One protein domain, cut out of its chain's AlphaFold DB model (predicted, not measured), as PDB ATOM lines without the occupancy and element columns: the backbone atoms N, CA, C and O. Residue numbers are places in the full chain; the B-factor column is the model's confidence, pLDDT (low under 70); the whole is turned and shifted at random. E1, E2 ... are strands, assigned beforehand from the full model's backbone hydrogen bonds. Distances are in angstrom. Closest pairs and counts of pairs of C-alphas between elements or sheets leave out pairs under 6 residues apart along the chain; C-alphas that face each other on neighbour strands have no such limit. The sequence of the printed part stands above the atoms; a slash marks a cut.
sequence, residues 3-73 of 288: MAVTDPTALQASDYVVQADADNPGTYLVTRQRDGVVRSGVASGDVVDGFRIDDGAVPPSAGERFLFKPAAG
ATOM      1  N   MET A   3     -44.226  45.751 -28.042       87.81
ATOM      2  CA  MET A   3     -45.567  45.167 -28.003       87.81
ATOM      3  C   MET A   3     -46.518  46.215 -27.443       87.81
ATOM      4  O   MET A   3     -46.268  46.753 -26.363       87.81
ATOM      5  N   ALA A   4     -47.575  46.532 -28.185       88.88
ATOM      6  CA  ALA A   4     -48.500  47.607 -27.842       88.88
ATOM      7  C   ALA A   4     -49.949  47.143 -27.973       88.88
ATOM      8  O   ALA A   4     -50.309  46.457 -28.925       88.88
ATOM      9  N   VAL A   5     -50.792  47.533 -27.020       90.06
ATOM     10  CA  VAL A   5     -52.233  47.275 -27.088       90.06
ATOM     11  C   VAL A   5     -52.836  48.181 -28.158       90.06
ATOM     12  O   VAL A   5     -52.747  49.403 -28.052       90.06
ATOM     13  N   THR A   6     -53.444  47.585 -29.179       91.88
ATOM     14  CA  THR A   6     -54.141  48.294 -30.261       91.88
ATOM     15  C   THR A   6     -55.650  48.286 -30.060       91.88
ATOM     16  O   THR A   6     -56.311  49.272 -30.366       91.88
ATOM     17  N   ASP A   7     -56.189  47.194 -29.520       89.25
ATOM     18  CA  ASP A   7     -57.599  47.055 -29.174       89.25
ATOM     19  C   ASP A   7     -57.732  46.465 -27.760       89.25
ATOM     20  O   ASP A   7     -57.573  45.256 -27.567       89.25
ATOM     21  N   PRO A   8     -58.033  47.295 -26.744       86.12
ATOM     22  CA  PRO A   8     -58.166  46.821 -25.373       86.12
ATOM     23  C   PRO A   8     -59.390  45.920 -25.165       86.12
ATOM     24  O   PRO A   8     -59.436  45.202 -24.170       86.12
ATOM     25  N   THR A   9     -60.373  45.935 -26.071       85.62
ATOM     26  CA  THR A   9     -61.593  45.117 -25.956       85.62
ATOM     27  C   THR A   9     -61.374  43.667 -26.396       85.62
ATOM     28  O   THR A   9     -62.104  42.773 -25.969       85.62
ATOM     29  N   ALA A  10     -60.333  43.419 -27.194       88.69
ATOM     30  CA  ALA A  10     -59.927  42.086 -27.633       88.69
ATOM     31  C   ALA A  10     -58.902  41.416 -26.692       88.69
ATOM     32  O   ALA A  10     -58.661  40.206 -26.806       88.69
ATOM     33  N   LEU A  11     -58.327  42.174 -25.746       90.00
ATOM     34  CA  LEU A  11     -57.364  41.664 -24.771       90.00
ATOM     35  C   LEU A  11     -57.956  40.545 -23.916       90.00
ATOM     36  O   LEU A  11     -58.990  40.695 -23.265       90.00
ATOM     37  N   GLN A  12     -57.232  39.429 -23.844       90.06
ATOM     38  CA  GLN A  12     -57.528  38.376 -22.875       90.06
ATOM     39  C   GLN A  12     -56.825  38.654 -21.546       90.06
ATOM     40  O   GLN A  12     -55.696  39.150 -21.517       90.06
ATOM     41  N   ALA A  13     -57.465  38.260 -20.444       88.25
ATOM     42  CA  ALA A  13     -56.911  38.337 -19.093       88.25
ATOM     43  C   ALA A  13     -55.810  37.280 -18.875       88.25
ATOM     44  O   ALA A  13     -56.001  36.297 -18.161       88.25
ATOM     45  N   SER A  14     -54.668  37.445 -19.541       92.00
ATOM     46  CA  SER A  14     -53.530  36.531 -19.477       92.00
ATOM     47  C   SER A  14     -52.215  37.264 -19.722       92.00
ATOM     48  O   SER A  14     -52.165  38.253 -20.449       92.00
ATOM     49  N   ASP A  15     -51.143  36.700 -19.176       94.88
ATOM     50  CA  ASP A  15     -49.786  36.965 -19.643       94.88
ATOM     51  C   ASP A  15     -49.497  36.123 -20.897       94.88
ATOM     52  O   ASP A  15     -50.157  35.105 -21.150       94.88
ATOM     53  N   TYR A  16     -48.496  36.528 -21.672       96.06
ATOM     54  CA  TYR A  16     -48.093  35.869 -22.910       96.06
ATOM     55  C   TYR A  16     -46.593  35.625 -22.912       96.06
ATOM     56  O   TYR A  16     -45.803  36.518 -22.613       96.06
ATOM     57  N   VAL A  17     -46.193  34.415 -23.279       95.75
ATOM     58  CA  VAL A  17     -44.803  34.117 -23.612       95.75
ATOM     59  C   VAL A  17     -44.663  34.231 -25.117       95.75
ATOM     60  O   VAL A  17     -45.386  33.562 -25.848       95.75
ATOM     61  N   VAL A  18     -43.745  35.079 -25.560       94.19
ATOM     62  CA  VAL A  18     -43.430  35.283 -26.972       94.19
ATOM     63  C   VAL A  18     -42.009  34.796 -27.197       94.19
ATOM     64  O   VAL A  18     -41.096  35.238 -26.506       94.19
ATOM     65  N   GLN A  19     -41.814  33.862 -28.115       93.75
ATOM     66  CA  GLN A  19     -40.504  33.272 -28.389       93.75
ATOM     67  C   GLN A  19     -40.300  33.088 -29.889       93.75
ATOM     68  O   GLN A  19     -41.277  33.065 -30.631       93.75
ATOM     69  N   ALA A  20     -39.051  32.957 -30.333       93.12
ATOM     70  CA  ALA A  20     -38.763  32.653 -31.733       93.12
ATOM     71  C   ALA A  20     -39.446  31.340 -32.153       93.12
ATOM     72  O   ALA A  20     -39.357  30.335 -31.437       93.12
ATOM     73  N   ASP A  21     -40.131  31.351 -33.294       92.69
ATOM     74  CA  ASP A  21     -40.740  30.154 -33.864       92.69
ATOM     75  C   ASP A  21     -39.679  29.351 -34.632       92.69
ATOM     76  O   ASP A  21     -39.149  29.799 -35.650       92.69
ATOM     77  N   ALA A  22     -39.335  28.171 -34.114       89.81
ATOM     78  CA  ALA A  22     -38.328  27.305 -34.724       89.81
ATOM     79  C   ALA A  22     -38.820  26.659 -36.029       89.81
ATOM     80  O   ALA A  22     -37.999  26.353 -36.896       89.81
ATOM     81  N   ASP A  23     -40.136  26.481 -36.173       90.44
ATOM     82  CA  ASP A  23     -40.752  25.857 -37.343       90.44
ATOM     83  C   ASP A  23     -41.010  26.888 -38.457       90.44
ATOM     84  O   ASP A  23     -41.073  26.528 -39.633       90.44
ATOM     85  N   ASN A  24     -41.090  28.179 -38.106       90.06
ATOM     86  CA  ASN A  24     -41.318  29.296 -39.028       90.06
ATOM     87  C   ASN A  24     -40.273  30.415 -38.819       90.06
ATOM     88  O   ASN A  24     -40.540  31.395 -38.111       90.06
ATOM     89  N   PRO A  25     -39.079  30.311 -39.438       87.81
ATOM     90  CA  PRO A  25     -37.997  31.276 -39.246       87.81
ATOM     91  C   PRO A  25     -38.417  32.724 -39.529       87.81
ATOM     92  O   PRO A  25     -39.028  33.014 -40.555       87.81
ATOM     93  N   GLY A  26     -38.043  33.640 -38.632       87.56
ATOM     94  CA  GLY A  26     -38.398  35.061 -38.729       87.56
ATOM     95  C   GLY A  26     -39.771  35.419 -38.154       87.56
ATOM     96  O   GLY A  26     -40.184  36.568 -38.267       87.56
ATOM     97  N   THR A  27     -40.462  34.467 -37.523       91.69
ATOM     98  CA  THR A  27     -41.744  34.696 -36.842       91.69
ATOM     99  C   THR A  27     -41.682  34.295 -35.366       91.69
ATOM    100  O   THR A  27     -40.675  33.772 -34.875       91.69
ATOM    101  N   TYR A  28     -42.770  34.560 -34.645       92.94
ATOM    102  CA  TYR A  28     -42.927  34.279 -33.230       92.94
ATOM    103  C   TYR A  28     -43.956  33.181 -32.957       92.94
ATOM    104  O   TYR A  28     -45.025  33.106 -33.565       92.94
ATOM    105  N   LEU A  29     -43.653  32.396 -31.929       94.69
ATOM    106  CA  LEU A  29     -44.586  31.540 -31.225       94.69
ATOM    107  C   LEU A  29     -45.105  32.296 -29.996       94.69
ATOM    108  O   LEU A  29     -44.346  32.615 -29.076       94.69
ATOM    109  N   VAL A  30     -46.405  32.577 -29.961       95.69
ATOM    110  CA  VAL A  30     -47.071  33.287 -28.865       95.69
ATOM    111  C   VAL A  30     -47.924  32.310 -28.069       95.69
ATOM    112  O   VAL A  30     -48.888  31.750 -28.581       95.69
ATOM    113  N   THR A  31     -47.589  32.124 -26.795       96.94
ATOM    114  CA  THR A  31     -48.297  31.224 -25.875       96.94
ATOM    115  C   THR A  31     -49.018  32.014 -24.794       96.94
ATOM    116  O   THR A  31     -48.381  32.640 -23.936       96.94
ATOM    117  N   ARG A  32     -50.349  31.936 -24.784       96.25
ATOM    118  CA  ARG A  32     -51.192  32.506 -23.731       96.25
ATOM    119  C   ARG A  32     -51.062  31.666 -22.459       96.25
ATOM    120  O   ARG A  32     -51.348  30.475 -22.455       96.25
ATOM    121  N   GLN A  33     -50.610  32.276 -21.366       96.19
ATOM    122  CA  GLN A  33     -50.278  31.550 -20.133       96.19
ATOM    123  C   GLN A  33     -51.499  31.015 -19.375       96.19
ATOM    124  O   GLN A  33     -51.379  30.024 -18.661       96.19
ATOM    125  N   ARG A  34     -52.667  31.654 -19.507       92.44
ATOM    126  CA  ARG A  34     -53.873  31.266 -18.764       92.44
ATOM    127  C   ARG A  34     -54.466  29.932 -19.220       92.44
ATOM    128  O   ARG A  34     -54.945  29.180 -18.380       92.44
ATOM    129  N   ASP A  35     -54.493  29.677 -20.523       93.19
ATOM    130  CA  ASP A  35     -55.160  28.515 -21.130       93.19
ATOM    131  C   ASP A  35     -54.230  27.661 -22.006       93.19
ATOM    132  O   ASP A  35     -54.646  26.615 -22.498       93.19
ATOM    133  N   GLY A  36     -52.973  28.078 -22.184       94.56
ATOM    134  CA  GLY A  36     -51.986  27.356 -22.978       94.56
ATOM    135  C   GLY A  36     -52.214  27.450 -24.484       94.56
ATOM    136  O   GLY A  36     -51.572  26.709 -25.223       94.56
ATOM    137  N   VAL A  37     -53.104  28.328 -24.964       95.88
ATOM    138  CA  VAL A  37     -53.324  28.504 -26.404       95.88
ATOM    139  C   VAL A  37     -52.052  29.042 -27.053       95.88
ATOM    140  O   VAL A  37     -51.519  30.078 -26.648       95.88
ATOM    141  N   VAL A  38     -51.585  28.334 -28.080       96.06
ATOM    142  CA  VAL A  38     -50.375  28.664 -28.835       96.06
ATOM    143  C   VAL A  38     -50.754  29.169 -30.223       96.06
ATOM    144  O   VAL A  38     -51.563  28.551 -30.916       96.06
ATOM    145  N   ARG A  39     -50.149  30.281 -30.643       95.44
ATOM    146  CA  ARG A  39     -50.182  30.779 -32.022       95.44
ATOM    147  C   ARG A  39     -48.772  30.765 -32.594       95.44
ATOM    148  O   ARG A  39     -47.877  31.365 -32.010       95.44
ATOM    149  N   SER A  40     -48.599  30.057 -33.700       95.19
ATOM    150  CA  SER A  40     -47.343  29.918 -34.445       95.19
ATOM    151  C   SER A  40     -47.382  30.810 -35.687       95.19
ATOM    152  O   SER A  40     -48.472  31.178 -36.136       95.19
ATOM    153  N   GLY A  41     -46.216  31.179 -36.217       92.75
ATOM    154  CA  GLY A  41     -46.118  31.982 -37.433       92.75
ATOM    155  C   GLY A  41     -46.477  33.460 -37.257       92.75
ATOM    156  O   GLY A  41     -46.792  34.110 -38.248       92.75
ATOM    157  N   VAL A  42     -46.472  33.996 -36.030       93.12
ATOM    158  CA  VAL A  42     -46.845  35.399 -35.775       93.12
ATOM    159  C   VAL A  42     -45.730  36.319 -36.270       93.12
ATOM    160  O   VAL A  42     -44.632  36.324 -35.712       93.12
ATOM    161  N   ALA A  43     -45.994  37.087 -37.317       92.00
ATOM    162  CA  ALA A  43     -45.033  37.991 -37.928       92.00
ATOM    163  C   ALA A  43     -45.045  39.383 -37.276       92.00
ATOM    164  O   ALA A  43     -45.952  39.761 -36.530       92.00
ATOM    165  N   SER A  44     -44.021  40.176 -37.583       90.62
ATOM    166  CA  SER A  44     -43.995  41.596 -37.242       90.62
ATOM    167  C   SER A  44     -45.173  42.341 -37.870       90.62
ATOM    168  O   SER A  44     -45.438  42.214 -39.065       90.62
ATOM    169  N   GLY A  45     -45.867  43.138 -37.069       90.81
ATOM    170  CA  GLY A  45     -47.078  43.857 -37.443       90.81
ATOM    171  C   GLY A  45     -48.377  43.103 -37.160       90.81
ATOM    172  O   GLY A  45     -49.439  43.734 -37.182       90.81
ATOM    173  N   ASP A  46     -48.316  41.807 -36.843       93.44
ATOM    174  CA  ASP A  46     -49.507  41.018 -36.542       93.44
ATOM    175  C   ASP A  46     -50.137  41.427 -35.208       93.44
ATOM    176  O   ASP A  46     -49.462  41.770 -34.228       93.44
ATOM    177  N   VAL A  47     -51.468  41.354 -35.170       94.12
ATOM    178  CA  VAL A  47     -52.273  41.594 -33.971       94.12
ATOM    179  C   VAL A  47     -52.711  40.261 -33.381       94.12
ATOM    180  O   VAL A  47     -53.377  39.451 -34.024       94.12
ATOM    181  N   VAL A  48     -52.379  40.059 -32.113       93.69
ATOM    182  CA  VAL A  48     -52.703  38.879 -31.322       93.69
ATOM    183  C   VAL A  48     -53.530  39.331 -30.129       93.69
ATOM    184  O   VAL A  48     -53.051  40.114 -29.324       93.69
ATOM    185  N   ASP A  49     -54.775  38.864 -30.003       92.62
ATOM    186  CA  ASP A  49     -55.659  39.207 -28.871       92.62
ATOM    187  C   ASP A  49     -55.656  40.709 -28.522       92.62
ATOM    188  O   ASP A  49     -55.537  41.080 -27.360       92.62
ATOM    189  N   GLY A  50     -55.711  41.590 -29.525       91.44
ATOM    190  CA  GLY A  50     -55.770  43.039 -29.309       91.44
ATOM    191  C   GLY A  50     -54.442  43.740 -29.003       91.44
ATOM    192  O   GLY A  50     -54.444  44.959 -28.829       91.44
ATOM    193  N   PHE A  51     -53.307  43.037 -28.969       93.25
ATOM    194  CA  PHE A  51     -51.982  43.662 -28.961       93.25
ATOM    195  C   PHE A  51     -51.210  43.342 -30.238       93.25
ATOM    196  O   PHE A  51     -51.294  42.244 -30.780       93.25
ATOM    197  N   ARG A  52     -50.446  44.315 -30.720       94.00
ATOM    198  CA  ARG A  52     -49.573  44.187 -31.881       94.00
ATOM    199  C   ARG A  52     -48.150  43.885 -31.439       94.00
ATOM    200  O   ARG A  52     -47.687  44.433 -30.435       94.00
ATOM    201  N   ILE A  53     -47.473  43.028 -32.193       90.81
ATOM    202  CA  ILE A  53     -46.049  42.737 -32.027       90.81
ATOM    203  C   ILE A  53     -45.287  43.420 -33.160       90.81
ATOM    204  O   ILE A  53     -45.588  43.182 -34.321       90.81
ATOM    205  N   ASP A  54     -44.287  44.232 -32.836       89.75
ATOM    206  CA  ASP A  54     -43.389  44.847 -33.816       89.75
ATOM    207  C   ASP A  54     -41.939  44.551 -33.418       89.75
ATOM    208  O   ASP A  54     -41.449  44.996 -32.378       89.75
ATOM    209  N   ASP A  55     -41.221  43.775 -34.219       81.44
ATOM    210  CA  ASP A  55     -39.832  43.383 -33.941       81.44
ATOM    211  C   ASP A  55     -38.788  44.400 -34.439       81.44
ATOM    212  O   ASP A  55     -37.696  44.484 -33.869       81.44
ATOM    213  N   GLY A  56     -39.160  45.269 -35.382       76.25
ATOM    214  CA  GLY A  56     -38.278  46.246 -36.015       76.25
ATOM    215  C   GLY A  56     -37.674  45.688 -37.306       76.25
ATOM    216  O   GLY A  56     -38.384  45.127 -38.127       76.25
ATOM    217  N   ALA A  57     -36.370  45.887 -37.522       70.62
ATOM    218  CA  ALA A  57     -35.668  45.390 -38.715       70.62
ATOM    219  C   ALA A  57     -34.884  44.086 -38.473       70.62
ATOM    220  O   ALA A  57     -34.286  43.551 -39.404       70.62
ATOM    221  N   VAL A  58     -34.831  43.605 -37.226       74.62
ATOM    222  CA  VAL A  58     -34.053  42.421 -36.844       74.62
ATOM    223  C   VAL A  58     -35.025  41.315 -36.439       74.62
ATOM    224  O   VAL A  58     -35.771  41.520 -35.479       74.62
ATOM    225  N   PRO A  59     -35.028  40.166 -37.141       73.75
ATOM    226  CA  PRO A  59     -35.894  39.046 -36.800       73.75
ATOM    227  C   PRO A  59     -35.487  38.421 -35.455       73.75
ATOM    228  O   PRO A  59     -34.327  38.555 -35.041       73.75
ATOM    229  N   PRO A  60     -36.401  37.698 -34.783       82.00
ATOM    230  CA  PRO A  60     -36.093  37.036 -33.523       82.00
ATOM    231  C   PRO A  60     -34.973  36.003 -33.667       82.00
ATOM    232  O   PRO A  60     -34.942  35.207 -34.609       82.00
ATOM    233  N   SER A  61     -34.056  35.997 -32.702       85.12
ATOM    234  CA  SER A  61     -32.961  35.026 -32.650       85.12
ATOM    235  C   SER A  61     -33.431  33.691 -32.072       85.12
ATOM    236  O   SER A  61     -34.289  33.641 -31.192       85.12
ATOM    237  N   ALA A  62     -32.841  32.581 -32.520       84.44
ATOM    238  CA  ALA A  62     -33.176  31.261 -31.989       84.44
ATOM    239  C   ALA A  62     -32.967  31.201 -30.461       84.44
ATOM    240  O   ALA A  62     -31.914  31.581 -29.950       84.44
ATOM    241  N   GLY A  63     -33.977  30.713 -29.732       84.31
ATOM    242  CA  GLY A  63     -33.965  30.624 -28.266       84.31
ATOM    243  C   GLY A  63     -34.347  31.914 -27.530       84.31
ATOM    244  O   GLY A  63     -34.435  31.909 -26.302       84.31
ATOM    245  N   GLU A  64     -34.607  33.007 -28.248       88.94
ATOM    246  CA  GLU A  64     -35.081  34.254 -27.661       88.94
ATOM    247  C   GLU A  64     -36.496  34.097 -27.088       88.94
ATOM    248  O   GLU A  64     -37.372  33.478 -27.701       88.94
ATOM    249  N   ARG A  65     -36.714  34.652 -25.890       91.19
ATOM    250  CA  ARG A  65     -37.978  34.544 -25.160       91.19
ATOM    251  C   ARG A  65     -38.277  35.811 -24.372       91.19
ATOM    252  O   ARG A  65     -37.461  36.279 -23.581       91.19
ATOM    253  N   PHE A  66     -39.507  36.282 -24.507       91.62
ATOM    254  CA  PHE A  66     -40.062  37.437 -23.824       91.62
ATOM    255  C   PHE A  66     -41.321  37.057 -23.054       91.62
ATOM    256  O   PHE A  66     -42.088  36.181 -23.459       91.62
ATOM    257  N   LEU A  67     -41.545  37.744 -21.937       93.62
ATOM    258  CA  LEU A  67     -42.792  37.682 -21.185       93.62
ATOM    259  C   LEU A  67     -43.508  39.020 -21.335       93.62
ATOM    260  O   LEU A  67     -43.016  40.049 -20.877       93.62
ATOM    261  N   PHE A  68     -44.676  38.989 -21.960       92.12
ATOM    262  CA  PHE A  68     -45.539  40.142 -22.124       92.12
ATOM    263  C   PHE A  68     -46.703  40.074 -21.140       92.12
ATOM    264  O   PHE A  68     -47.396  39.061 -21.039       92.12
ATOM    265  N   LYS A  69     -46.909  41.167 -20.404       91.94
ATOM    266  CA  LYS A  69     -47.936  41.278 -19.367       91.94
ATOM    267  C   LYS A  69     -48.837  42.483 -19.650       91.94
ATOM    268  O   LYS A  69     -48.637  43.535 -19.043       91.94
ATOM    269  N   PRO A  70     -49.805  42.368 -20.576       89.38
ATOM    270  CA  PRO A  70     -50.523  43.523 -21.127       89.38
ATOM    271  C   PRO A  70     -51.291  44.333 -20.082       89.38
ATOM    272  O   PRO A  70     -51.389  45.550 -20.194       89.38
ATOM    273  N   ALA A  71     -51.836  43.664 -19.065       86.94
ATOM    274  CA  ALA A  71     -52.652  44.294 -18.030       86.94
ATOM    275  C   ALA A  71     -51.937  44.412 -16.672       86.94
ATOM    276  O   ALA A  71     -52.509  44.952 -15.719       86.94
ATOM    277  N   ALA A  72     -50.699  43.918 -16.543       85.19
ATOM    278  CA  ALA A  72     -49.985  43.979 -15.272       85.19
ATOM    279  C   ALA A  72     -49.687  45.437 -14.903       85.19
ATOM    280  O   ALA A  72     -49.089  46.184 -15.670       85.19
ATOM    281  N   GLY A  73     -50.133  45.853 -13.717       82.38
ATOM    282  CA  GLY A  73     -49.961  47.227 -13.246       82.38
ATOM    283  C   GLY A  73     -50.904  48.253 -13.881       82.38
ATOM    284  O   GLY A  73     -50.883  49.404 -13.453       82.38
TER     285      GLY A  73
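AT A GLANCE: This is residues 3 to 73 of the 288 residues of the protein "Flagellar hook-associated protein 1" of Burkholderiales bacterium PBB5 (UniProt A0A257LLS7). With little regular structure, the domain is one twisted sheet of four strands, E4 E3 E2 E6, with a small two-strand sheet, E1 and E5, over one face. The 71 printed residues include six named strands, E1 to E6, 26 residues, all strand; both sheets are antiparallel. The whole is compact, radius of gyration of the C-alphas 11.4 A, spanning 30 by 24 by 19 A.

HOW THE PARTS SIT: E1, residues 3 to 5, neighbours E5, residues 51 to 54; N 52 and O 4, 2.8 A apart, are within hydrogen-bond range, as are the pairs below. E2, residues 16 to 20, forms a hairpin with E3, residues 28 to 32: N 29 and O 19, 2.8 A. E3 forms another with E4, residues 38 to 42: N 39 and O 30, 2.8 A. E2, E3 and E4 make a meander, each strand the antiparallel neighbour of the one before. Edge strand E6, residues 65 to 68, neighbours E2: N 16 and O 68, 2.8 A. E5 is apart from E2 and E3.

IN THESE COORDINATES: E1 begins at C-alpha 3 (-45.567, 45.167, -28.003). E2 measures 13.2 A, E3 12.7 A. E6 ends at C-alpha 68 (-45.539, 40.142, -22.124).

THE WHOLE: The C-alphas farthest apart, Asp 23 and Gly 73, are 33.5 A apart. The printed part has no cut, no link is long, and no printed residue is under 70 in pLDDT.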